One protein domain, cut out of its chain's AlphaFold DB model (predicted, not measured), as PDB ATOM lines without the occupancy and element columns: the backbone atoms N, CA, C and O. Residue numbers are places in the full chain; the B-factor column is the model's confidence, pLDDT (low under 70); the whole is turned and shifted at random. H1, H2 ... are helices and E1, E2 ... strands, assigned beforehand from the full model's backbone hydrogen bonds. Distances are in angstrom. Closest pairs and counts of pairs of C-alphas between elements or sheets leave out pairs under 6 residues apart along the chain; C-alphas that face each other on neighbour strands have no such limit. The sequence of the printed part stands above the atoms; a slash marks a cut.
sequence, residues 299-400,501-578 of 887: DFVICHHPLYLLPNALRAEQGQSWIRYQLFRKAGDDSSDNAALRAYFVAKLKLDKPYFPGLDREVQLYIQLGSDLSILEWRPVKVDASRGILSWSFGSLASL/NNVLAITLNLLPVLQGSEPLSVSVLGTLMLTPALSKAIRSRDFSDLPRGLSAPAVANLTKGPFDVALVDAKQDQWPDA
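Overview. This is residues 299 to 400 and 501 to 578 of the 887 residues of an uncharacterized protein of Ustilago maydis (strain 521 / FGSC 9021) (UniProt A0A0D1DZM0). Two strongly twisted sheets lie partly face to face as a sandwich, their strands crossed: E6 E9 E4 E3 E10, whose long strands E3, E4 and E10 run along much of the length, and the smaller E5 E8 E7. The short helices H1 and H2 lie far from each other, H1 only grazing both sheets and H2 only grazing the larger one, and the small hairpin E1 and E2 lies near the beginning of the printed part. The printed part has 180 residues with ten named strands and two named helices, in the order E1 to E8, H1, E9, H2, E10; the class is mostly strand. The larger sheet is mixed, the smaller antiparallel. The whole is compact, with a radius of gyration of the C-alphas of 17.5 A, and its outline is elongated, 58 by 36 by 25 A.

Arrangement. E1, residues 300 to 302, and E2, residues 308 to 310, form a hairpin of antiparallel neighbours, with N 300 and O 310 within hydrogen-bond range at 2.9 A. E3, residues 315 to 329, and E4, residues 342 to 355, form another hairpin, antiparallel at 168 degrees, with N 322 and O 348 3.1 A apart. On the other side of E3 is E10, residues 555 to 569, parallel at 13 degrees, with N 321 and O 559 2.9 A apart. E9, residues 520 to 529, is the antiparallel neighbour of E4 at 156 degrees, with N 347 and O 524 2.9 A apart. E6, residues 378 to 385, is antiparallel to E9 at 160 degrees, with N 525 and O 382 2.9 A apart. E6 and E10 are the edge strands of this sheet. In the second sheet E8, residues 502 to 509, is the inner strand between E5, residues 362 to 369, and E7, residues 389 to 396. N 365 and O 506 are 2.8 A apart across E5 and E8, and N 393 and O 505 are 2.9 A apart across E7 and E8. The two sheets form a sandwich, two sheets face to face, with 43 pairs of C-alphas within 10 A and strands at 46 degrees to each other. The closest C-alphas of E6 and E7 are those of Val 383 and Trp 392, 7.5 A apart. Residues 368 to 369 of E5 also pair, antiparallel, with residues 550 to 551. H1, residues 510 to 515, only grazes both sheets; its closest C-alphas to E5 are those of Leu 510 and Glu 362, 5.6 A apart. H2, residues 532 to 539, is only just on the larger sheet, with 5 pairs of C-alphas within 10 A, and only grazes it with residues 535 to 538. E9, H2 and E10 form a split strand-helix-strand unit, two strands running the same way with E4 and E3 between them; its crossover is right-handed. In H1 and H2 every O i to N i+4 pair is within hydrogen-bond range.

Along the chain. E1 begins at C-alpha 300, (147.076, 117.326, 256.355). E3 is 38.9 A long and bends by 90 degrees at residue 318, E4 is 36.0 A and bends by 74 degrees at residue 352, and E10 is 37.0 A and bends by 56 degrees at residue 558. E9 is 28.3 A long, E5 23.2 A and E8 23.0 A. E10 ends at C-alpha 569, (137.285, 130.962, 216.231).

Size, cuts and confidence. The C-alphas of Ser 335 and Leu 359, 58.6 A apart, are the two farthest apart. Residues 401 to 500 are not printed; C-alphas 400 and 501 are 13.7 A apart across the cut. The links E3 to E4, 12 residues, and H2 to E10, 15 residues, are long. The mean pLDDT of the printed part is 84.5, and 34 residues are under 70, among them 331 to 340 and 570 to 578.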
ATOM      1  N   ASP A 299     151.118 118.759 258.535       87.38
ATOM      2  CA  ASP A 299     150.690 117.737 257.588       87.38
ATOM      3  C   ASP A 299     149.167 117.572 257.626       87.38
ATOM      4  O   ASP A 299     148.545 117.522 258.689       87.38
ATOM      5  N   PHE A 300     148.525 117.503 256.461       85.94
ATOM      6  CA  PHE A 300     147.076 117.326 256.355       85.94
ATOM      7  C   PHE A 300     146.726 115.902 255.921       85.94
ATOM      8  O   PHE A 300     147.136 115.449 254.854       85.94
ATOM      9  N   VAL A 301     145.940 115.207 256.745       84.75
ATOM     10  CA  VAL A 301     145.438 113.855 256.468       84.75
ATOM     11  C   VAL A 301     144.085 113.950 255.763       84.75
ATOM     12  O   VAL A 301     143.123 114.473 256.324       84.75
ATOM     13  N   ILE A 302     143.987 113.411 254.547       78.94
ATOM     14  CA  ILE A 302     142.719 113.337 253.812       78.94
ATOM     15  C   ILE A 302     141.926 112.111 254.289       78.94
ATOM     16  O   ILE A 302     142.231 110.982 253.909       78.94
ATOM     17  N   CYS A 303     140.869 112.324 255.076       66.38
ATOM     18  CA  CYS A 303     140.081 111.245 255.693       66.38
ATOM     19  C   CYS A 303     139.215 110.407 254.727       66.38
ATOM     20  O   CYS A 303     138.640 109.405 255.145       66.38
ATOM     21  N   HIS A 304     139.054 110.818 253.465       59.41
ATOM     22  CA  HIS A 304     138.020 110.260 252.579       59.41
ATOM     23  C   HIS A 304     138.454 109.076 251.703       59.41
ATOM     24  O   HIS A 304     137.587 108.402 251.152       59.41
ATOM     25  N   HIS A 305     139.754 108.828 251.537       53.44
ATOM     26  CA  HIS A 305     140.365 107.822 250.647       53.44
ATOM     27  C   HIS A 305     141.593 107.204 251.372       53.44
ATOM     28  O   HIS A 305     141.864 107.649 252.490       53.44
ATOM     29  N   PRO A 306     142.314 106.173 250.857       63.59
ATOM     30  CA  PRO A 306     143.488 105.617 251.556       63.59
ATOM     31  C   PRO A 306     144.421 106.732 252.035       63.59
ATOM     32  O   PRO A 306     144.748 107.604 251.240       63.59
ATOM     33  N   LEU A 307     144.777 106.714 253.327       61.19
ATOM     34  CA  LEU A 307     145.300 107.861 254.086       61.19
ATOM     35  C   LEU A 307     146.413 108.625 253.349       61.19
ATOM     36  O   LEU A 307     147.595 108.309 253.478       61.19
ATOM     37  N   TYR A 308     146.024 109.660 252.603       76.44
ATOM     38  CA  TYR A 308     146.952 110.556 251.928       76.44
ATOM     39  C   TYR A 308     147.385 111.640 252.907       76.44
ATOM     40  O   TYR A 308     146.562 112.431 253.376       76.44
ATOM     41  N   LEU A 309     148.686 111.667 253.188       85.75
ATOM     42  CA  LEU A 309     149.341 112.732 253.929       85.75
ATOM     43  C   LEU A 309     149.824 113.795 252.936       85.75
ATOM     44  O   LEU A 309     150.647 113.506 252.066       85.75
ATOM     45  N   LEU A 310     149.305 115.014 253.056       89.12
ATOM     46  CA  LEU A 310     149.785 116.192 252.338       89.12
ATOM     47  C   LEU A 310     150.749 116.964 253.254       89.12
ATOM     48  O   LEU A 310     150.268 117.620 254.184       89.12
ATOM     49  N   PRO A 311     152.077 116.878 253.054       90.44
ATOM     50  CA  PRO A 311     153.035 117.486 253.969       90.44
ATOM     51  C   PRO A 311     153.045 119.016 253.881       90.44
ATOM     52  O   PRO A 311     152.903 119.585 252.799       90.44
ATOM     53  N   ASN A 312     153.233 119.688 255.018       91.94
ATOM     54  CA  ASN A 312     153.255 121.158 255.127       91.94
ATOM     55  C   ASN A 312     152.080 121.859 254.401       91.94
ATOM     56  O   ASN A 312     152.251 122.914 253.783       91.94
ATOM     57  N   ALA A 313     150.882 121.274 254.445       93.69
ATOM     58  CA  ALA A 313     149.730 121.734 253.682       93.69
ATOM     59  C   ALA A 313     149.117 123.026 254.252       93.69
ATOM     60  O   ALA A 313     148.642 123.059 255.391       93.69
ATOM     61  N   LEU A 314     149.045 124.077 253.427       95.38
ATOM     62  CA  LEU A 314     148.297 125.293 253.746       95.38
ATOM     63  C   LEU A 314     146.791 124.992 253.768       95.38
ATOM     64  O   LEU A 314     146.247 124.457 252.799       95.38
ATOM     65  N   ARG A 315     146.116 125.379 254.853       94.75
ATOM     66  CA  ARG A 315     144.676 125.173 255.064       94.75
ATOM     67  C   ARG A 315     143.921 126.497 254.936       94.75
ATOM     68  O   ARG A 315     144.525 127.566 255.012       94.75
ATOM     69  N   ALA A 316     142.605 126.443 254.747       95.12
ATOM     70  CA  ALA A 316     141.735 127.623 254.808       95.12
ATOM     71  C   ALA A 316     140.333 127.251 255.309       95.12
ATOM     72  O   ALA A 316     139.831 126.163 255.011       95.12
ATOM     73  N   GLU A 317     139.687 128.159 256.050       93.62
ATOM     74  CA  GLU A 317     138.311 127.952 256.535       93.62
ATOM     75  C   GLU A 317     137.306 127.872 255.376       93.62
ATOM     76  O   GLU A 317     136.374 127.061 255.394       93.62
ATOM     77  N   GLN A 318     137.488 128.736 254.372       95.88
ATOM     78  CA  GLN A 318     136.588 128.890 253.236       95.88
ATOM     79  C   GLN A 318     137.380 129.117 251.948       95.88
ATOM     80  O   GLN A 318     138.496 129.644 251.951       95.88
ATOM     81  N   GLY A 319     136.781 128.740 250.824       96.31
ATOM     82  CA  GLY A 319     137.309 129.070 249.512       96.31
ATOM     83  C   GLY A 319     136.227 129.212 248.451       96.31
ATOM     84  O   GLY A 319     135.123 128.670 248.559       96.31
ATOM     85  N   GLN A 320     136.581 129.925 247.390       96.75
ATOM     86  CA  GLN A 320     135.766 130.118 246.196       96.75
ATOM     87  C   GLN A 320     136.619 129.771 244.977       96.75
ATOM     88  O   GLN A 320     137.694 130.344 244.800       96.75
ATOM     89  N   SER A 321     136.165 128.858 244.118       96.19
ATOM     90  CA  SER A 321     136.840 128.581 242.846       96.19
ATOM     91  C   SER A 321     135.911 128.719 241.654       96.19
ATOM     92  O   SER A 321     134.774 128.265 241.691       96.19
ATOM     93  N   TRP A 322     136.412 129.330 240.586       95.06
ATOM     94  CA  TRP A 322     135.710 129.494 239.319       95.06
ATOM     95  C   TRP A 322     136.651 129.192 238.157       95.06
ATOM     96  O   TRP A 322     137.876 129.261 238.292       95.06
ATOM     97  N   ILE A 323     136.082 128.838 237.007       94.56
ATOM     98  CA  ILE A 323     136.841 128.426 235.828       94.56
ATOM     99  C   ILE A 323     136.153 128.892 234.549       94.56
ATOM    100  O   ILE A 323     134.937 128.783 234.393       94.56
ATOM    101  N   ARG A 324     136.962 129.420 233.629       94.75
ATOM    102  CA  ARG A 324     136.555 129.788 232.277       94.75
ATOM    103  C   ARG A 324     137.323 128.944 231.275       94.75
ATOM    104  O   ARG A 324     138.554 128.932 231.301       94.75
ATOM    105  N   TYR A 325     136.605 128.304 230.365       92.38
ATOM    106  CA  TYR A 325     137.172 127.546 229.257       92.38
ATOM    107  C   TYR A 325     137.207 128.376 227.972       92.38
ATOM    108  O   TYR A 325     136.285 129.139 227.687       92.38
ATOM    109  N   GLN A 326     138.267 128.196 227.186       91.12
ATOM    110  CA  GLN A 326     138.376 128.660 225.805       91.12
ATOM    111  C   GLN A 326     138.591 127.443 224.904       91.12
ATOM    112  O   GLN A 326     139.555 126.685 225.063       91.12
ATOM    113  N   LEU A 327     137.656 127.232 223.980       86.38
ATOM    114  CA  LEU A 327     137.654 126.103 223.057       86.38
ATOM    115  C   LEU A 327     138.166 126.555 221.691       86.38
ATOM    116  O   LEU A 327     137.546 127.407 221.057       86.38
ATOM    117  N   PHE A 328     139.264 125.951 221.232       80.06
ATOM    118  CA  PHE A 328     139.873 126.251 219.937       80.06
ATOM    119  C   PHE A 328     139.450 125.208 218.907       80.06
ATOM    120  O   PHE A 328     139.810 124.032 219.006       80.06
ATOM    121  N   ARG A 329     138.707 125.641 217.886       71.56
ATOM    122  CA  ARG A 329     138.372 124.803 216.729       71.56
ATOM    123  C   ARG A 329     139.395 125.038 215.623       71.56
ATOM    124  O   ARG A 329     139.338 126.055 214.940       71.56
ATOM    125  N   LYS A 330     140.319 124.091 215.433       73.00
ATOM    126  CA  LYS A 330     141.319 124.141 214.358       73.00
ATOM    127  C   LYS A 330     140.617 124.243 212.997       73.00
ATOM    128  O   LYS A 330     139.912 123.322 212.588       73.00
ATOM    129  N   ALA A 331     140.796 125.367 212.308       67.62
ATOM    130  CA  ALA A 331     140.160 125.606 211.018       67.62
ATOM    131  C   ALA A 331     140.709 124.636 209.953       67.62
ATOM    132  O   ALA A 331     141.919 124.577 209.739       67.62
ATOM    133  N   GLY A 332     139.818 123.897 209.283       69.50
ATOM    134  CA  GLY A 332     140.161 122.986 208.181       69.50
ATOM    135  C   GLY A 332     140.221 121.490 208.519       69.50
ATOM    136  O   GLY A 332     140.564 120.711 207.638       69.50
ATOM    137  N   ASP A 333     139.877 121.075 209.743       61.84
ATOM    138  CA  ASP A 333     139.870 119.661 210.178       61.84
ATOM    139  C   ASP A 333     138.436 119.120 210.393       61.84
ATOM    140  O   ASP A 333     138.153 118.370 211.323       61.84
ATOM    141  N   ASP A 334     137.490 119.532 209.540       64.31
ATOM    142  CA  ASP A 334     136.080 119.104 209.614       64.31
ATOM    143  C   ASP A 334     135.844 117.665 209.098       64.31
ATOM    144  O   ASP A 334     134.707 117.196 209.089       64.31
ATOM    145  N   SER A 335     136.894 116.950 208.668       63.56
ATOM    146  CA  SER A 335     136.809 115.573 208.150       63.56
ATOM    147  C   SER A 335     137.401 114.497 209.067       63.56
ATOM    148  O   SER A 335     137.301 113.316 208.728       63.56
ATOM    149  N   SER A 336     137.981 114.852 210.224       63.62
ATOM    150  CA  SER A 336     138.459 113.868 211.203       63.62
ATOM    151  C   SER A 336     137.693 113.946 212.534       63.62
ATOM    152  O   SER A 336     137.955 114.757 213.421       63.62
ATOM    153  N   ASP A 337     136.742 113.025 212.721       65.81
ATOM    154  CA  ASP A 337     135.973 112.918 213.974       65.81
ATOM    155  C   ASP A 337     136.828 112.539 215.201       65.81
ATOM    156  O   ASP A 337     136.372 112.659 216.336       65.81
ATOM    157  N   ASN A 338     138.087 112.147 214.979       62.56
ATOM    158  CA  ASN A 338     139.044 111.731 216.005       62.56
ATOM    159  C   ASN A 338     140.085 112.805 216.383       62.56
ATOM    160  O   ASN A 338     140.986 112.511 217.171       62.56
ATOM    161  N   ALA A 339     140.003 114.037 215.864       65.12
ATOM    162  CA  ALA A 339     140.888 115.117 216.303       65.12
ATOM    163  C   ALA A 339     140.676 115.423 217.802       65.12
ATOM    164  O   ALA A 339     139.627 115.932 218.207       65.12
ATOM    165  N   ALA A 340     141.679 115.112 218.631       68.00
ATOM    166  CA  ALA A 340     141.636 115.333 220.074       68.00
ATOM    167  C   ALA A 340     141.474 116.830 220.388       68.00
ATOM    168  O   ALA A 340     142.386 117.632 220.171       68.00
ATOM    169  N   LEU A 341     140.298 117.210 220.893       77.69
ATOM    170  CA  LEU A 341     139.982 118.602 221.185       77.69
ATOM    171  C   LEU A 341     140.776 119.048 222.423       77.69
ATOM    172  O   LEU A 341     140.653 118.467 223.500       77.69
ATOM    173  N   ARG A 342     141.594 120.092 222.273       86.50
ATOM    174  CA  ARG A 342     142.284 120.738 223.393       86.50
ATOM    175  C   ARG A 342     141.462 121.934 223.850       86.50
ATOM    176  O   ARG A 342     141.309 122.901 223.107       86.50
ATOM    177  N   ALA A 343     140.972 121.880 225.081       89.12
ATOM    178  CA  ALA A 343     140.479 123.066 225.764       89.12
ATOM    179  C   ALA A 343     141.647 123.773 226.454       89.12
ATOM    180  O   ALA A 343     142.555 123.135 226.986       89.12
ATOM    181  N   TYR A 344     141.604 125.095 226.482       92.69
ATOM    182  CA  TYR A 344     142.421 125.897 227.382       92.69
ATOM    183  C   TYR A 344     141.513 126.426 228.491       92.69
ATOM    184  O   TYR A 344     140.312 126.594 228.277       92.69
ATOM    185  N   PHE A 345     142.055 126.685 229.676       93.62
ATOM    186  CA  PHE A 345     141.266 127.199 230.790       93.62
ATOM    187  C   PHE A 345     142.025 128.237 231.611       93.62
ATOM    188  O   PHE A 345     143.238 128.135 231.792       93.62
ATOM    189  N   VAL A 346     141.283 129.205 232.148       95.81
ATOM    190  CA  VAL A 346     141.715 130.078 233.243       95.81
ATOM    191  C   VAL A 346     140.857 129.731 234.445       95.81
ATOM    192  O   VAL A 346     139.656 129.999 234.453       95.81
ATOM    193  N   ALA A 347     141.470 129.133 235.454       95.44
ATOM    194  CA  ALA A 347     140.830 128.856 236.726       95.44
ATOM    195  C   ALA A 347     141.393 129.782 237.801       95.44
ATOM    196  O   ALA A 347     142.578 130.111 237.790       95.44
ATOM    197  N   LYS A 348     140.551 130.195 238.741       96.44
ATOM    198  CA  LYS A 348     140.972 130.962 239.910       96.44
ATOM    199  C   LYS A 348     140.455 130.293 241.177       96.44
ATOM    200  O   LYS A 348     139.398 129.659 241.180       96.44
ATOM    201  N   LEU A 349     141.239 130.410 242.237       97.00
ATOM    202  CA  LEU A 349     140.949 129.913 243.574       97.00
ATOM    203  C   LEU A 349     141.243 131.047 244.551       97.00
ATOM    204  O   LEU A 349     142.363 131.542 244.609       97.00
ATOM    205  N   LYS A 350     140.232 131.462 245.300       97.19
ATOM    206  CA  LYS A 350     140.330 132.453 246.365       97.19
ATOM    207  C   LYS A 350     140.172 131.722 247.693       97.19
ATOM    208  O   LYS A 350     139.197 130.994 247.859       97.19
ATOM    209  N   LEU A 351     141.133 131.887 248.596       96.88
ATOM    210  CA  LEU A 351     141.145 131.282 249.926       96.88
ATOM    211  C   LEU A 351     140.951 132.371 250.978       96.88
ATOM    212  O   LEU A 351     141.793 133.262 251.124       96.88
ATOM    213  N   ASP A 352     139.842 132.293 251.700       95.38
ATOM    214  CA  ASP A 352     139.500 133.225 252.764       95.38
ATOM    215  C   ASP A 352     140.004 132.646 254.103       95.38
ATOM    216  O   ASP A 352     139.763 131.477 254.419       95.38
ATOM    217  N   LYS A 353     140.741 133.463 254.873       93.62
ATOM    218  CA  LYS A 353     141.462 133.067 256.102       93.62
ATOM    219  C   LYS A 353     142.371 131.827 255.921       93.62
ATOM    220  O   LYS A 353     142.094 130.763 256.485       93.62
ATOM    221  N   PRO A 354     143.463 131.936 255.141       94.75
ATOM    222  CA  PRO A 354     144.486 130.895 255.101       94.75
ATOM    223  C   PRO A 354     145.145 130.737 256.482       94.75
ATOM    224  O   PRO A 354     145.394 131.729 257.166       94.75
ATOM    225  N   TYR A 355     145.440 129.502 256.885       94.44
ATOM    226  CA  TYR A 355     146.017 129.185 258.191       94.44
ATOM    227  C   TYR A 355     146.951 127.966 258.128       94.44
ATOM    228  O   TYR A 355     146.836 127.115 257.241       94.44
ATOM    229  N   PHE A 356     147.901 127.883 259.064       94.00
ATOM    230  CA  PHE A 356     148.888 126.804 259.116       94.00
ATOM    231  C   PHE A 356     149.321 126.515 260.565       94.00
ATOM    232  O   PHE A 356     149.914 127.389 261.200       94.00
ATOM    233  N   PRO A 357     149.067 125.303 261.090       89.56
ATOM    234  CA  PRO A 357     149.424 124.931 262.461       89.56
ATOM    235  C   PRO A 357     150.882 124.470 262.663       89.56
ATOM    236  O   PRO A 357     151.286 124.261 263.804       89.56
ATOM    237  N   GLY A 358     151.670 124.278 261.598       91.19
ATOM    238  CA  GLY A 358     153.081 123.882 261.700       91.19
ATOM    239  C   GLY A 358     154.037 125.046 262.009       91.19
ATOM    240  O   GLY A 358     153.639 126.212 262.088       91.19
ATOM    241  N   LEU A 359     155.328 124.733 262.162       90.94
ATOM    242  CA  LEU A 359     156.378 125.738 262.403       90.94
ATOM    243  C   LEU A 359     157.053 126.250 261.125       90.94
ATOM    244  O   LEU A 359     157.647 127.332 261.154       90.94
ATOM    245  N   ASP A 360     156.942 125.504 260.027       91.62
ATOM    246  CA  ASP A 360     157.591 125.772 258.747       91.62
ATOM    247  C   ASP A 360     157.311 127.174 258.202       91.62
ATOM    248  O   ASP A 360     156.216 127.726 258.308       91.62
ATOM    249  N   ARG A 361     158.341 127.753 257.578       90.19
ATOM    250  CA  ARG A 361     158.274 129.072 256.930       90.19
ATOM    251  C   ARG A 361     157.819 128.979 255.471       90.19
ATOM    252  O   ARG A 361     157.401 129.982 254.895       90.19
ATOM    253  N   GLU A 362     157.887 127.781 254.897       94.56
ATOM    254  CA  GLU A 362     157.455 127.451 253.542       94.56
ATOM    255  C   GLU A 362     156.376 126.367 253.614       94.56
ATOM    256  O   GLU A 362     156.562 125.331 254.254       94.56
ATOM    257  N   VAL A 363     155.242 126.620 252.966       95.12
ATOM    258  CA  VAL A 363     154.051 125.761 252.993       95.12
ATOM    259  C   VAL A 363     153.596 125.428 251.579       95.12
ATOM    260  O   VAL A 363     153.867 126.176 250.639       95.12
ATOM    261  N   GLN A 364     152.899 124.307 251.417       96.00
ATOM    262  CA  GLN A 364     152.429 123.823 250.123       96.00
ATOM    263  C   GLN A 364     150.909 123.949 250.022       96.00
ATOM    264  O   GLN A 364     150.163 123.437 250.854       96.00
ATOM    265  N   LEU A 365     150.426 124.622 248.981       96.38
ATOM    266  CA  LEU A 365     149.021 124.603 248.597       96.38
ATOM    267  C   LEU A 365     148.827 123.561 247.492       96.38
ATOM    268  O   LEU A 365     149.312 123.732 246.373       96.38
ATOM    269  N   TYR A 366     148.109 122.489 247.817       94.75
ATOM    270  CA  TYR A 366     147.787 121.414 246.884       94.75
ATOM    271  C   TYR A 366     146.473 121.701 246.164       94.75
ATOM    272  O   TYR A 366     145.428 121.872 246.794       94.75
ATOM    273  N   ILE A 367     146.532 121.727 244.835       93.81
ATOM    274  CA  ILE A 367     145.417 122.032 243.946       93.81
ATOM    275  C   ILE A 367     145.213 120.877 242.966       93.81
ATOM    276  O   ILE A 367     146.147 120.378 242.340       93.81
ATOM    277  N   GLN A 368     143.961 120.483 242.800       92.00
ATOM    278  CA  GLN A 368     143.488 119.516 241.821       92.00
ATOM    279  C   GLN A 368     142.447 120.186 240.917       92.00
ATOM    280  O   GLN A 368     141.910 121.252 241.231       92.00
ATOM    281  N   LEU A 369     142.157 119.575 239.770       88.88
ATOM    282  CA  LEU A 369     141.036 119.986 238.931       88.88
ATOM    283  C   LEU A 369     139.796 119.209 239.395       88.88
ATOM    284  O   LEU A 369     139.838 117.986 239.493       88.88
ATOM    285  N   GLY A 370     138.723 119.914 239.762       73.88
ATOM    286  CA  GLY A 370     137.654 119.374 240.608       73.88
ATOM    287  C   GLY A 370     136.625 118.501 239.887       73.88
ATOM    288  O   GLY A 370     135.446 118.876 239.871       73.88
ATOM    289  N   SER A 371     137.069 117.369 239.332       62.31
ATOM    290  CA  SER A 371     136.260 116.338 238.670       62.31
ATOM    291  C   SER A 371     136.488 114.945 239.258       62.31
ATOM    292  O   SER A 371     137.624 114.485 239.329       62.31
ATOM    293  N   ASP A 372     135.396 114.227 239.524       59.22
ATOM    294  CA  ASP A 372     135.404 112.800 239.896       59.22
ATOM    295  C   ASP A 372     135.825 111.888 238.718       59.22
ATOM    296  O   ASP A 372     136.081 110.694 238.871       59.22
ATOM    297  N   LEU A 373     135.923 112.470 237.518       56.31
ATOM    298  CA  LEU A 373     136.401 111.839 236.296       56.31
ATOM    299  C   LEU A 373     137.936 111.796 236.274       56.31
ATOM    300  O   LEU A 373     138.597 112.714 235.785       56.31
ATOM    301  N   SER A 374     138.500 110.667 236.697       54.03
ATOM    302  CA  SER A 374     139.925 110.290 236.610       54.03
ATOM    303  C   SER A 374     140.467 110.105 235.172       54.03
ATOM    304  O   SER A 374     141.441 109.392 234.943       54.03
ATOM    305  N   ILE A 375     139.824 110.741 234.185       54.88
ATOM    306  CA  ILE A 375     139.943 110.469 232.742       54.88
ATOM    307  C   ILE A 375     140.497 111.683 231.962       54.88
ATOM    308  O   ILE A 375     140.704 111.603 230.753       54.88
ATOM    309  N   LEU A 376     140.730 112.821 232.624       68.25
ATOM    310  CA  LEU A 376     141.164 114.060 231.970       68.25
ATOM    311  C   LEU A 376     142.613 114.418 232.305       68.25
ATOM    312  O   LEU A 376     142.936 114.840 233.415       68.25
ATOM    313  N   GLU A 377     143.482 114.324 231.299       84.31
ATOM    314  CA  GLU A 377     144.838 114.855 231.395       84.31
ATOM    315  C   GLU A 377     144.798 116.386 231.267       84.31
ATOM    316  O   GLU A 377     144.625 116.950 230.182       84.31
ATOM    317  N   TRP A 378     144.968 117.067 232.396       90.31
ATOM    318  CA  TRP A 378     145.218 118.503 232.439       90.31
ATOM    319  C   TRP A 378     146.710 118.789 232.620       90.31
ATOM    320  O   TRP A 378     147.441 117.967 233.172       90.31
ATOM    321  N   ARG A 379     147.168 119.955 232.150       92.00
ATOM    322  CA  ARG A 379     148.532 120.461 232.360       92.00
ATOM    323  C   ARG A 379     148.501 121.970 232.648       92.00
ATOM    324  O   ARG A 379     147.972 122.711 231.810       92.00
ATOM    325  N   PRO A 380     149.050 122.453 233.779       93.19
ATOM    326  CA  PRO A 380     149.236 123.881 234.013       93.19
ATOM    327  C   PRO A 380     150.267 124.454 233.030       93.19
ATOM    328  O   PRO A 380     151.263 123.814 232.701       93.19
ATOM    329  N   VAL A 381     150.005 125.671 232.562       94.38
ATOM    330  CA  VAL A 381     150.869 126.455 231.663       94.38
ATOM    331  C   VAL A 381     151.449 127.657 232.406       94.38
ATOM    332  O   VAL A 381     152.634 127.951 232.269       94.38
ATOM    333  N   LYS A 382     150.631 128.336 233.218       95.12
ATOM    334  CA  LYS A 382     151.055 129.434 234.094       95.12
ATOM    335  C   LYS A 382     150.309 129.344 235.421       95.12
ATOM    336  O   LYS A 382     149.111 129.065 235.436       95.12
ATOM    337  N   VAL A 383     151.011 129.604 236.517       96.06
ATOM    338  CA  VAL A 383     150.451 129.645 237.869       96.06
ATOM    339  C   VAL A 383     150.937 130.925 238.531       96.06
ATOM    340  O   VAL A 383     152.139 131.111 238.703       96.06
ATOM    341  N   ASP A 384     149.996 131.795 238.883       95.75
ATOM    342  CA  ASP A 384     150.240 133.051 239.588       95.75
ATOM    343  C   ASP A 384     149.510 133.024 240.938       95.75
ATOM    344  O   ASP A 384     148.414 132.469 241.050       95.75
ATOM    345  N   ALA A 385     150.065 133.679 241.957       95.12
ATOM    346  CA  ALA A 385     149.365 133.950 243.210       95.12
ATOM    347  C   ALA A 385     149.524 135.422 243.596       95.12
ATOM    348  O   ALA A 385     150.564 136.025 243.354       95.12
ATOM    349  N   SER A 386     148.490 135.972 244.226       94.06
ATOM    350  CA  SER A 386     148.427 137.355 244.722       94.06
ATOM    351  C   SER A 386     149.569 137.733 245.668       94.06
ATOM    352  O   SER A 386     149.990 138.884 245.673       94.06
ATOM    353  N   ARG A 387     150.081 136.782 246.461       94.12
ATOM    354  CA  ARG A 387     151.264 136.973 247.309       94.12
ATOM    355  C   ARG A 387     151.936 135.653 247.670       94.12
ATOM    356  O   ARG A 387     151.315 134.594 247.635       94.12
ATOM    357  N   GLY A 388     153.207 135.739 248.057       90.31
ATOM    358  CA  GLY A 388     153.942 134.663 248.725       90.31
ATOM    359  C   GLY A 388     154.435 133.508 247.849       90.31
ATOM    360  O   GLY A 388     155.138 132.660 248.383       90.31
ATOM    361  N   ILE A 389     154.130 133.446 246.547       95.06
ATOM    362  CA  ILE A 389     154.580 132.334 245.690       95.06
ATOM    363  C   ILE A 389     156.109 132.287 245.537       95.06
ATOM    364  O   ILE A 389     156.749 133.276 245.184       95.06
ATOM    365  N   LEU A 390     156.683 131.113 245.813       94.81
ATOM    366  CA  LEU A 390     158.113 130.823 245.684       94.81
ATOM    367  C   LEU A 390     158.386 129.938 244.464       94.81
ATOM    368  O   LEU A 390     159.278 130.228 243.668       94.81
ATOM    369  N   SER A 391     157.604 128.870 244.309       95.69
ATOM    370  CA  SER A 391     157.683 127.930 243.189       95.69
ATOM    371  C   SER A 391     156.377 127.144 243.050       95.69
ATOM    372  O   SER A 391     155.486 127.231 243.894       95.69
ATOM    373  N   TRP A 392     156.247 126.373 241.972       96.19
ATOM    374  CA  TRP A 392     155.179 125.391 241.811       96.19
ATOM    375  C   TRP A 392     155.689 124.180 241.027       96.19
ATOM    376  O   TRP A 392     156.624 124.292 240.232       96.19
ATOM    377  N   SER A 393     155.079 123.023 241.257       94.12
ATOM    378  CA  SER A 393     155.374 121.767 240.569       94.12
ATOM    379  C   SER A 393     154.083 121.018 240.243       94.12
ATOM    380  O   SER A 393     153.037 121.238 240.854       94.12
ATOM    381  N   PHE A 394     154.139 120.151 239.236       91.44
ATOM    382  CA  PHE A 394     152.982 119.408 238.755       91.44
ATOM    383  C   PHE A 394     153.352 117.951 238.507       91.44
ATOM    384  O   PHE A 394     154.316 117.676 237.793       91.44
ATOM    385  N   GLY A 395     152.589 117.027 239.086       85.56
ATOM    386  CA  GLY A 395     152.837 115.596 238.952       85.56
ATOM    387  C   GLY A 395     151.868 114.757 239.777       85.56
ATOM    388  O   GLY A 395     150.936 115.278 240.391       85.56
ATOM    389  N   SER A 396     152.098 113.445 239.792       77.69
ATOM    390  CA  SER A 396     151.426 112.569 240.749       77.69
ATOM    391  C   SER A 396     152.030 112.778 242.136       77.69
ATOM    392  O   SER A 396     153.252 112.871 242.277       77.69
ATOM    393  N   LEU A 397     151.188 112.841 243.170       70.00
ATOM    394  CA  LEU A 397     151.678 112.769 244.543       70.00
ATOM    395  C   LEU A 397     152.267 111.376 244.760       70.00
ATOM    396  O   LEU A 397     151.548 110.378 244.675       70.00
ATOM    397  N   ALA A 398     153.563 111.311 245.067       58.19
ATOM    398  CA  ALA A 398     154.189 110.068 245.488       58.19
ATOM    399  C   ALA A 398     153.405 109.518 246.685       58.19
ATOM    400  O   ALA A 398     153.338 110.158 247.735       58.19
ATOM    401  N   SER A 399     152.790 108.345 246.512       49.94
ATOM    402  CA  SER A 399     152.093 107.664 247.597       49.94
ATOM    403  C   SER A 399     153.118 107.313 248.668       49.94
ATOM    404  O   SER A 399     153.865 106.337 248.540       49.94
ATOM    405  N   LEU A 400     153.172 108.133 249.719       43.62
ATOM    406  CA  LEU A 400     153.858 107.797 250.953       43.62
ATOM    407  C   LEU A 400     153.112 106.604 251.545       43.62
ATOM    408  O   LEU A 400     152.143 106.761 252.285       43.62
ATOM    409  N   ASN A 501     146.257 111.020 239.816       66.38
ATOM    410  CA  ASN A 501     145.959 112.203 240.607       66.38
ATOM    411  C   ASN A 501     146.997 113.273 240.262       66.38
ATOM    412  O   ASN A 501     147.950 113.500 241.002       66.38
ATOM    413  N   ASN A 502     146.811 113.908 239.105       84.00
ATOM    414  CA  ASN A 502     147.599 115.052 238.662       84.00
ATOM    415  C   ASN A 502     147.348 116.244 239.604       84.00
ATOM    416  O   ASN A 502     146.342 116.950 239.469       84.00
ATOM    417  N   VAL A 503     148.261 116.458 240.555       90.31
ATOM    418  CA  VAL A 503     148.200 117.533 241.552       90.31
ATOM    419  C   VAL A 503     149.196 118.633 241.193       90.31
ATOM    420  O   VAL A 503     150.352 118.380 240.856       90.31
ATOM    421  N   LEU A 504     148.735 119.876 241.292       93.81
ATOM    422  CA  LEU A 504     149.561 121.075 241.295       93.81
ATOM    423  C   LEU A 504     149.912 121.407 242.749       93.81
ATOM    424  O   LEU A 504     149.024 121.721 243.537       93.81
ATOM    425  N   ALA A 505     151.193 121.349 243.102       95.50
ATOM    426  CA  ALA A 505     151.695 121.817 244.387       95.50
ATOM    427  C   ALA A 505     152.299 123.216 244.207       95.50
ATOM    428  O   ALA A 505     153.166 123.416 243.357       95.50
ATOM    429  N   ILE A 506     151.835 124.193 244.985       96.38
ATOM    430  CA  ILE A 506     152.355 125.566 244.977       96.38
ATOM    431  C   ILE A 506     153.067 125.819 246.302       96.38
ATOM    432  O   ILE A 506     152.431 125.791 247.353       96.38
ATOM    433  N   THR A 507     154.365 126.106 246.255       97.06
ATOM    434  CA  THR A 507     155.155 126.463 247.436       97.06
ATOM    435  C   THR A 507     155.020 127.957 247.710       97.06
ATOM    436  O   THR A 507     155.302 128.797 246.848       97.06
ATOM    437  N   LEU A 508     154.595 128.289 248.925       96.31
ATOM    438  CA  LEU A 508     154.307 129.639 249.394       96.31
ATOM    439  C   LEU A 508     155.159 129.967 250.629       96.31
ATOM    440  O   LEU A 508     155.307 129.141 251.528       96.31
ATOM    441  N   ASN A 509     155.662 131.196 250.720       95.19
ATOM    442  CA  ASN A 509     156.199 131.755 251.959       95.19
ATOM    443  C   ASN A 509     155.035 132.073 252.910       95.19
ATOM    444  O   ASN A 509     154.116 132.808 252.542       95.19
ATOM    445  N   LEU A 510     155.079 131.537 254.128       91.38
ATOM    446  CA  LEU A 510     153.977 131.624 255.079       91.38
ATOM    447  C   LEU A 510     153.730 133.052 255.589       91.38
ATOM    448  O   LEU A 510     152.577 133.453 255.755       91.38
ATOM    449  N   LEU A 511     154.790 133.836 255.823       88.25
ATOM    450  CA  LEU A 511     154.666 135.134 256.494       88.25
ATOM    451  C   LEU A 511     153.818 136.140 255.678       88.25
ATOM    452  O   LEU A 511     152.843 136.650 256.235       88.25
ATOM    453  N   PRO A 512     154.063 136.369 254.366       88.06
ATOM    454  CA  PRO A 512     153.186 137.212 253.550       88.06
ATOM    455  C   PRO A 512     151.763 136.657 253.417       88.06
ATOM    456  O   PRO A 512     150.814 137.427 253.292       88.06
ATOM    457  N   VAL A 513     151.587 135.330 253.431       89.12
ATOM    458  CA  VAL A 513     150.261 134.704 253.312       89.12
ATOM    459  C   VAL A 513     149.400 135.025 254.534       89.12
ATOM    460  O   VAL A 513     148.287 135.519 254.347       89.12
ATOM    461  N   LEU A 514     149.918 134.819 255.750       87.50
ATOM    462  CA  LEU A 514     149.164 135.014 256.998       87.50
ATOM    463  C   LEU A 514     149.024 136.482 257.432       87.50
ATOM    464  O   LEU A 514     148.053 136.818 258.101       87.50
ATOM    465  N   GLN A 515     149.969 137.363 257.080       87.56
ATOM    466  CA  GLN A 515     149.914 138.778 257.487       87.56
ATOM    467  C   GLN A 515     148.951 139.636 256.651       87.56
ATOM    468  O   GLN A 515     148.568 140.722 257.083       87.56
ATOM    469  N   GLY A 516     148.567 139.188 255.452       82.94
ATOM    470  CA  GLY A 516     147.641 139.933 254.600       82.94
ATOM    471  C   GLY A 516     146.182 139.753 255.026       82.94
ATOM    472  O   GLY A 516     145.685 138.629 255.069       82.94
ATOM    473  N   SER A 517     145.478 140.862 255.258       86.69
ATOM    474  CA  SER A 517     144.031 140.883 255.525       86.69
ATOM    475  C   SER A 517     143.186 140.451 254.320       86.69
ATOM    476  O   SER A 517     142.077 139.947 254.486       86.69
ATOM    477  N   GLU A 518     143.701 140.636 253.103       93.12
ATOM    478  CA  GLU A 518     143.026 140.211 251.879       93.12
ATOM    479  C   GLU A 518     143.069 138.681 251.699       93.12
ATOM    480  O   GLU A 518     144.073 138.049 252.038       93.12
ATOM    481  N   PRO A 519     142.049 138.062 251.087       94.62
ATOM    482  CA  PRO A 519     142.062 136.639 250.742       94.62
ATOM    483  C   PRO A 519     143.179 136.250 249.764       94.62
ATOM    484  O   PRO A 519     143.454 136.967 248.797       94.62
ATOM    485  N   LEU A 520     143.788 135.076 249.960       96.56
ATOM    486  CA  LEU A 520     144.829 134.573 249.064       96.56
ATOM    487  C   LEU A 520     144.191 134.119 247.746       96.56
ATOM    488  O   LEU A 520     143.536 133.082 247.678       96.56
ATOM    489  N   SER A 521     144.401 134.894 246.686       96.38
ATOM    490  CA  SER A 521     143.957 134.558 245.331       96.38
ATOM    491  C   SER A 521     145.072 133.872 244.540       96.38
ATOM    492  O   SER A 521     146.200 134.366 244.513       96.38
ATOM    493  N   VAL A 522     144.740 132.773 243.867       97.06
ATOM    494  CA  VAL A 522     145.592 131.970 242.977       97.06
ATOM    495  C   VAL A 522     144.918 131.878 241.607       97.06
ATOM    496  O   VAL A 522     143.701 131.717 241.521       97.06
ATOM    497  N   SER A 523     145.696 131.977 240.531       97.00
ATOM    498  CA  SER A 523     145.235 131.903 239.144       97.00
ATOM    499  C   SER A 523     146.049 130.861 238.380       97.00
ATOM    500  O   SER A 523     147.272 130.949 238.311       97.00
ATOM    501  N   VAL A 524     145.367 129.883 237.788       96.69
ATOM    502  CA  VAL A 524     145.950 128.778 237.022       96.69
ATOM    503  C   VAL A 524     145.458 128.870 235.581       96.69
ATOM    504  O   VAL A 524     144.279 128.654 235.299       96.69
ATOM    505  N   LEU A 525     146.370 129.177 234.662       96.00
ATOM    506  CA  LEU A 525     146.177 128.997 233.226       96.00
ATOM    507  C   LEU A 525     146.655 127.591 232.866       96.00
ATOM    508  O   LEU A 525     147.785 127.225 233.195       96.00
ATOM    509  N   GLY A 526     145.840 126.813 232.163       94.56
ATOM    510  CA  GLY A 526     146.199 125.452 231.776       94.56
ATOM    511  C   GLY A 526     145.572 124.988 230.469       94.56
ATOM    512  O   GLY A 526     144.748 125.667 229.856       94.56
ATOM    513  N   THR A 527     145.981 123.795 230.053       92.69
ATOM    514  CA  THR A 527     145.373 123.041 228.953       92.69
ATOM    515  C   THR A 527     144.735 121.770 229.491       92.69
ATOM    516  O   THR A 527     145.229 121.170 230.445       92.69
ATOM    517  N   LEU A 528     143.625 121.372 228.880       91.25
ATOM    518  CA  LEU A 528     142.855 120.181 229.196       91.25
ATOM    519  C   LEU A 528     142.712 119.360 227.912       91.25
ATOM    520  O   LEU A 528     142.156 119.840 226.918       91.25
ATOM    521  N   MET A 529     143.231 118.135 227.925       88.25
ATOM    522  CA  MET A 529     143.031 117.177 226.843       88.25
ATOM    523  C   MET A 529     141.665 116.517 227.034       88.25
ATOM    524  O   MET A 529     141.432 115.822 228.022       88.25
ATOM    525  N   LEU A 530     140.742 116.773 226.108       85.69
ATOM    526  CA  LEU A 530     139.374 116.271 226.194       85.69
ATOM    527  C   LEU A 530     139.298 114.869 225.584       85.69
ATOM    528  O   LEU A 530     139.818 114.626 224.492       85.69
ATOM    529  N   THR A 531     138.609 113.948 226.260       85.94
ATOM    530  CA  THR A 531     138.306 112.626 225.692       85.94
ATOM    531  C   THR A 531     137.365 112.758 224.484       85.94
ATOM    532  O   THR A 531     136.627 113.742 224.395       85.94
ATOM    533  N   PRO A 532     137.305 111.773 223.565       83.75
ATOM    534  CA  PRO A 532     136.354 111.800 222.448       83.75
ATOM    535  C   PRO A 532     134.884 111.916 222.888       83.75
ATOM    536  O   PRO A 532     134.076 112.555 222.219       83.75
ATOM    537  N   ALA A 533     134.531 111.337 224.043       84.19
ATOM    538  CA  ALA A 533     133.200 111.477 224.630       84.19
ATOM    539  C   ALA A 533     132.924 112.928 225.060       84.19
ATOM    540  O   ALA A 533     131.918 113.510 224.655       84.19
ATOM    541  N   LEU A 534     133.853 113.540 225.802       84.00
ATOM    542  CA  LEU A 534     133.719 114.917 226.276       84.00
ATOM    543  C   LEU A 534     133.777 115.933 225.123       84.00
ATOM    544  O   LEU A 534     133.050 116.921 225.131       84.00
ATOM    545  N   SER A 535     134.586 115.681 224.087       83.69
ATOM    546  CA  SER A 535     134.621 116.528 222.889       83.69
ATOM    547  C   SER A 535     133.295 116.477 222.119       83.69
ATOM    548  O   SER A 535     132.841 117.511 221.623       83.69
ATOM    549  N   LYS A 536     132.624 115.317 222.076       85.31
ATOM    550  CA  LYS A 536     131.270 115.176 221.524       85.31
ATOM    551  C   LYS A 536     130.227 115.906 222.378       85.31
ATOM    552  O   LYS A 536     129.434 116.645 221.803       85.31
ATOM    553  N   ALA A 537     130.270 115.764 223.706       84.56
ATOM    554  CA  ALA A 537     129.395 116.490 224.635       84.56
ATOM    555  C   ALA A 537     129.503 118.015 224.433       84.56
ATOM    556  O   ALA A 537     128.504 118.690 224.175       84.56
ATOM    557  N   ILE A 538     130.736 118.529 224.376       84.00
ATOM    558  CA  ILE A 538     131.052 119.935 224.095       84.00
ATOM    559  C   ILE A 538     130.521 120.387 222.724       84.00
ATOM    560  O   ILE A 538     129.957 121.478 222.619       84.00
ATOM    561  N   ARG A 539     130.632 119.559 221.670       83.12
ATOM    562  CA  ARG A 539     130.026 119.849 220.351       83.12
ATOM    563  C   ARG A 539     128.493 119.944 220.431       83.12
ATOM    564  O   ARG A 539     127.918 120.792 219.753       83.12
ATOM    565  N   SER A 540     127.838 119.140 221.272       87.81
ATOM    566  CA  SER A 540     126.396 119.247 221.570       87.81
ATOM    567  C   SER A 540     126.028 120.336 222.592       87.81
ATOM    568  O   SER A 540     124.855 120.458 222.931       87.81
ATOM    569  N   ARG A 541     126.991 121.158 223.046       87.06
ATOM    570  CA  ARG A 541     126.836 122.168 224.116       87.06
ATOM    571  C   ARG A 541     126.419 121.591 225.474       87.06
ATOM    572  O   ARG A 541     125.870 122.310 226.305       87.06
ATOM    573  N   ASP A 542     126.704 120.314 225.697       88.19
ATOM    574  CA  ASP A 542     126.622 119.707 227.016       88.19
ATOM    575  C   ASP A 542     127.970 119.885 227.724       88.19
ATOM    576  O   ASP A 542     129.029 119.493 227.225       88.19
ATOM    577  N   PHE A 543     127.914 120.549 228.873       86.12
ATOM    578  CA  PHE A 543     129.066 120.916 229.692       86.12
ATOM    579  C   PHE A 543     128.955 120.363 231.120       86.12
ATOM    580  O   PHE A 543     129.727 120.766 231.988       86.12
ATOM    581  N   SER A 544     127.995 119.466 231.378       85.62
ATOM    582  CA  SER A 544     127.784 118.827 232.684       85.62
ATOM    583  C   SER A 544     129.054 118.167 233.235       85.62
ATOM    584  O   SER A 544     129.385 118.365 234.405       85.62
ATOM    585  N   ASP A 545     129.780 117.480 232.353       84.75
ATOM    586  CA  ASP A 545     130.978 116.685 232.636       84.75
ATOM    587  C   ASP A 545     132.281 117.508 232.722       84.75
ATOM    588  O   ASP A 545     133.344 116.965 233.040       84.75
ATOM    589  N   LEU A 546     132.246 118.815 232.426       86.56
ATOM    590  CA  LEU A 546     133.434 119.661 232.558       86.56
ATOM    591  C   LEU A 546     133.695 120.023 234.034       86.56
ATOM    592  O   LEU A 546     132.761 120.368 234.767       86.56
ATOM    593  N   PRO A 547     134.965 120.022 234.486       89.50
ATOM    594  CA  PRO A 547     135.314 120.481 235.826       89.50
ATOM    595  C   PRO A 547     134.803 121.906 236.083       89.50
ATOM    596  O   PRO A 547     135.105 122.835 235.340       89.50
ATOM    597  N   ARG A 548     134.048 122.099 237.170       90.38
ATOM    598  CA  ARG A 548     133.444 123.404 237.521       90.38
ATOM    599  C   ARG A 548     134.364 124.353 238.298       90.38
ATOM    600  O   ARG A 548     133.944 125.435 238.687       90.38
ATOM    601  N   GLY A 549     135.601 123.945 238.560       91.25
ATOM    602  CA  GLY A 549     136.575 124.728 239.314       91.25
ATOM    603  C   GLY A 549     137.780 123.895 239.732       91.25
ATOM    604  O   GLY A 549     137.858 122.694 239.457       91.25
ATOM    605  N   LEU A 550     138.705 124.543 240.427       92.88
ATOM    606  CA  LEU A 550     139.787 123.887 241.150       92.88
ATOM    607  C   LEU A 550     139.241 123.295 242.457       92.88
ATOM    608  O   LEU A 550     138.325 123.851 243.064       92.88
ATOM    609  N   SER A 551     139.818 122.184 242.898       91.56
ATOM    610  CA  SER A 551     139.677 121.644 244.249       91.56
ATOM    611  C   SER A 551     140.979 121.844 245.025       91.56
ATOM    612  O   SER A 551     142.068 121.744 244.467       91.56
ATOM    613  N   ALA A 552     140.874 122.121 246.321       93.06
ATOM    614  CA  ALA A 552     142.011 122.223 247.229       93.06
ATOM    615  C   ALA A 552     141.692 121.372 248.470       93.06
ATOM    616  O   ALA A 552     140.865 121.798 249.276       93.06
ATOM    617  N   PRO A 553     142.269 120.160 248.620       89.56
ATOM    618  CA  PRO A 553     141.823 119.193 249.633       89.56
ATOM    619  C   PRO A 553     141.907 119.689 251.083       89.56
ATOM    620  O   PRO A 553     141.153 119.224 251.928       89.56
ATOM    621  N   ALA A 554     142.805 120.637 251.358       90.38
ATOM    622  CA  ALA A 554     143.042 121.231 252.674       90.38
ATOM    623  C   ALA A 554     142.099 122.411 253.025       90.38
ATOM    624  O   ALA A 554     142.304 123.087 254.035       90.38
ATOM    625  N   VAL A 555     141.084 122.691 252.198       92.56
ATOM    626  CA  VAL A 555     140.101 123.770 252.409       92.56
ATOM    627  C   VAL A 555     138.794 123.179 252.920       92.56
ATOM    628  O   VAL A 555     138.189 122.353 252.239       92.56
ATOM    629  N   ALA A 556     138.336 123.617 254.095       88.00
ATOM    630  CA  ALA A 556     137.184 123.006 254.762       88.00
ATOM    631  C   ALA A 556     135.862 123.216 253.999       88.00
ATOM    632  O   ALA A 556     135.094 122.274 253.826       88.00
ATOM    633  N   ASN A 557     135.607 124.437 253.511       90.94
ATOM    634  CA  ASN A 557     134.387 124.782 252.776       90.94
ATOM    635  C   ASN A 557     134.723 125.422 251.425       90.94
ATOM    636  O   ASN A 557     134.886 126.639 251.327       90.94
ATOM    637  N   LEU A 558     134.829 124.609 250.373       93.12
ATOM    638  CA  LEU A 558     135.130 125.085 249.023       93.12
ATOM    639  C   LEU A 558     133.863 125.210 248.168       93.12
ATOM    640  O   LEU A 558     133.289 124.221 247.717       93.12
ATOM    641  N   THR A 559     133.462 126.449 247.896       94.00
ATOM    642  CA  THR A 559     132.348 126.763 246.995       94.00
ATOM    643  C   THR A 559     132.826 126.855 245.542       94.00
ATOM    644  O   THR A 559     133.879 127.428 245.247       94.00
ATOM    645  N   LYS A 560     132.054 126.282 244.609       91.44
ATOM    646  CA  LYS A 560     132.297 126.405 243.163       91.44
ATOM    647  C   LYS A 560     131.416 127.535 242.615       91.44
ATOM    648  O   LYS A 560     130.195 127.474 242.727       91.44
ATOM    649  N   GLY A 561     132.056 128.576 242.093       87.69
ATOM    650  CA  GLY A 561     131.438 129.771 241.523       87.69
ATOM    651  C   GLY A 561     130.994 129.586 240.065       87.69
ATOM    652  O   GLY A 561     130.802 128.453 239.615       87.69
ATOM    653  N   PRO A 562     130.811 130.682 239.306       83.38
ATOM    654  CA  PRO A 562     130.321 130.607 237.936       83.38
ATOM    655  C   PRO A 562     131.302 129.873 237.014       83.38
ATOM    656  O   PRO A 562     132.517 130.072 237.061       83.38
ATOM    657  N   PHE A 563     130.730 129.044 236.148       86.88
ATOM    658  CA  PHE A 563     131.404 128.305 235.088       86.88
ATOM    659  C   PHE A 563     131.062 128.964 233.747       86.88
ATOM    660  O   PHE A 563     129.893 129.246 233.484       86.88
ATOM    661  N   ASP A 564     132.072 129.220 232.916       88.38
ATOM    662  CA  ASP A 564     131.930 129.970 231.663       88.38
ATOM    663  C   ASP A 564     132.712 129.293 230.525       88.38
ATOM    664  O   ASP A 564     133.816 128.781 230.733       88.38
ATOM    665  N   VAL A 565     132.153 129.280 229.313       87.31
ATOM    666  CA  VAL A 565     132.732 128.613 228.138       87.31
ATOM    667  C   VAL A 565     132.653 129.541 226.935       87.31
ATOM    668  O   VAL A 565     131.598 129.711 226.324       87.31
ATOM    669  N   ALA A 566     133.801 130.091 226.547       86.19
ATOM    670  CA  ALA A 566     133.947 130.847 225.315       86.19
ATOM    671  C   ALA A 566     134.367 129.914 224.167       86.19
ATOM    672  O   ALA A 566     135.397 129.234 224.236       86.19
ATOM    673  N   LEU A 567     133.587 129.904 223.088       80.50
ATOM    674  CA  LEU A 567     134.012 129.334 221.811       80.50
ATOM    675  C   LEU A 567     134.780 130.415 221.044       80.50
ATOM    676  O   LEU A 567     134.216 131.472 220.767       80.50
ATOM    677  N   VAL A 568     136.051 130.161 220.728       80.06
ATOM    678  CA  VAL A 568     136.915 131.118 220.023       80.06
ATOM    679  C   VAL A 568     137.240 130.560 218.642       80.06
ATOM    680  O   VAL A 568     137.782 129.458 218.511       80.06
ATOM    681  N   ASP A 569     136.913 131.319 217.598       73.75
ATOM    682  CA  ASP A 569     137.285 130.962 216.231       73.75
ATOM    683  C   ASP A 569     138.801 131.105 216.044       73.75
ATOM    684  O   ASP A 569     139.383 132.154 216.330       73.75
ATOM    685  N   ALA A 570     139.450 130.075 215.492       65.38
ATOM    686  CA  ALA A 570     140.910 129.982 215.341       65.38
ATOM    687  C   ALA A 570     141.537 130.961 214.319       65.38
ATOM    688  O   ALA A 570     142.608 130.707 213.779       65.38
ATOM    689  N   LYS A 571     140.869 132.080 214.016       63.69
ATOM    690  CA  LYS A 571     141.472 133.249 213.356       63.69
ATOM    691  C   LYS A 571     142.015 134.270 214.361       63.69
ATOM    692  O   LYS A 571     142.679 135.217 213.952       63.69
ATOM    693  N   GLN A 572     141.734 134.088 215.653       62.16
ATOM    694  CA  GLN A 572     142.164 134.972 216.731       62.16
ATOM    695  C   GLN A 572     143.158 134.247 217.657       62.16
ATOM    696  O   GLN A 572     142.881 134.007 218.825       62.16
ATOM    697  N   ASP A 573     144.342 133.919 217.126       56.00
ATOM    698  CA  ASP A 573     145.431 133.218 217.842       56.00
ATOM    699  C   ASP A 573     146.057 134.017 219.010       56.00
ATOM    700  O   ASP A 573     146.989 133.550 219.666       56.00
ATOM    701  N   GLN A 574     145.567 135.227 219.301       57.38
ATOM    702  CA  GLN A 574     145.980 135.991 220.476       57.38
ATOM    703  C   GLN A 574     145.037 135.744 221.650       57.38
ATOM    704  O   GLN A 574     143.890 136.188 221.665       57.38
ATOM    705  N   TRP A 575     145.587 135.091 222.673       59.69
ATOM    706  CA  TRP A 575     144.998 135.033 224.004       59.69
ATOM    707  C   TRP A 575     144.727 136.463 224.517       59.69
ATOM    708  O   TRP A 575     145.672 137.260 224.513       59.69
ATOM    709  N   PRO A 576     143.509 136.804 224.990       52.88
ATOM    710  CA  PRO A 576     143.153 138.190 225.332       52.88
ATOM    711  C   PRO A 576     144.074 138.879 226.354       52.88
ATOM    712  O   PRO A 576     144.218 140.096 226.311       52.88
ATOM    713  N   ASP A 577     144.733 138.101 227.219       49.72
ATOM    714  CA  ASP A 577     145.613 138.579 228.299       49.72
ATOM    715  C   ASP A 577     147.112 138.248 228.090       49.72
ATOM    716  O   ASP A 577     147.899 138.293 229.031       49.72
ATOM    717  N   ALA A 578     147.561 137.917 226.869       49.59
ATOM    718  CA  ALA A 578     149.000 137.730 226.587       49.59
ATOM    719  C   ALA A 578     149.799 139.054 226.483       49.59
ATOM    720  O   ALA A 578     150.990 139.052 226.159       49.59
TER     721      ALA A 578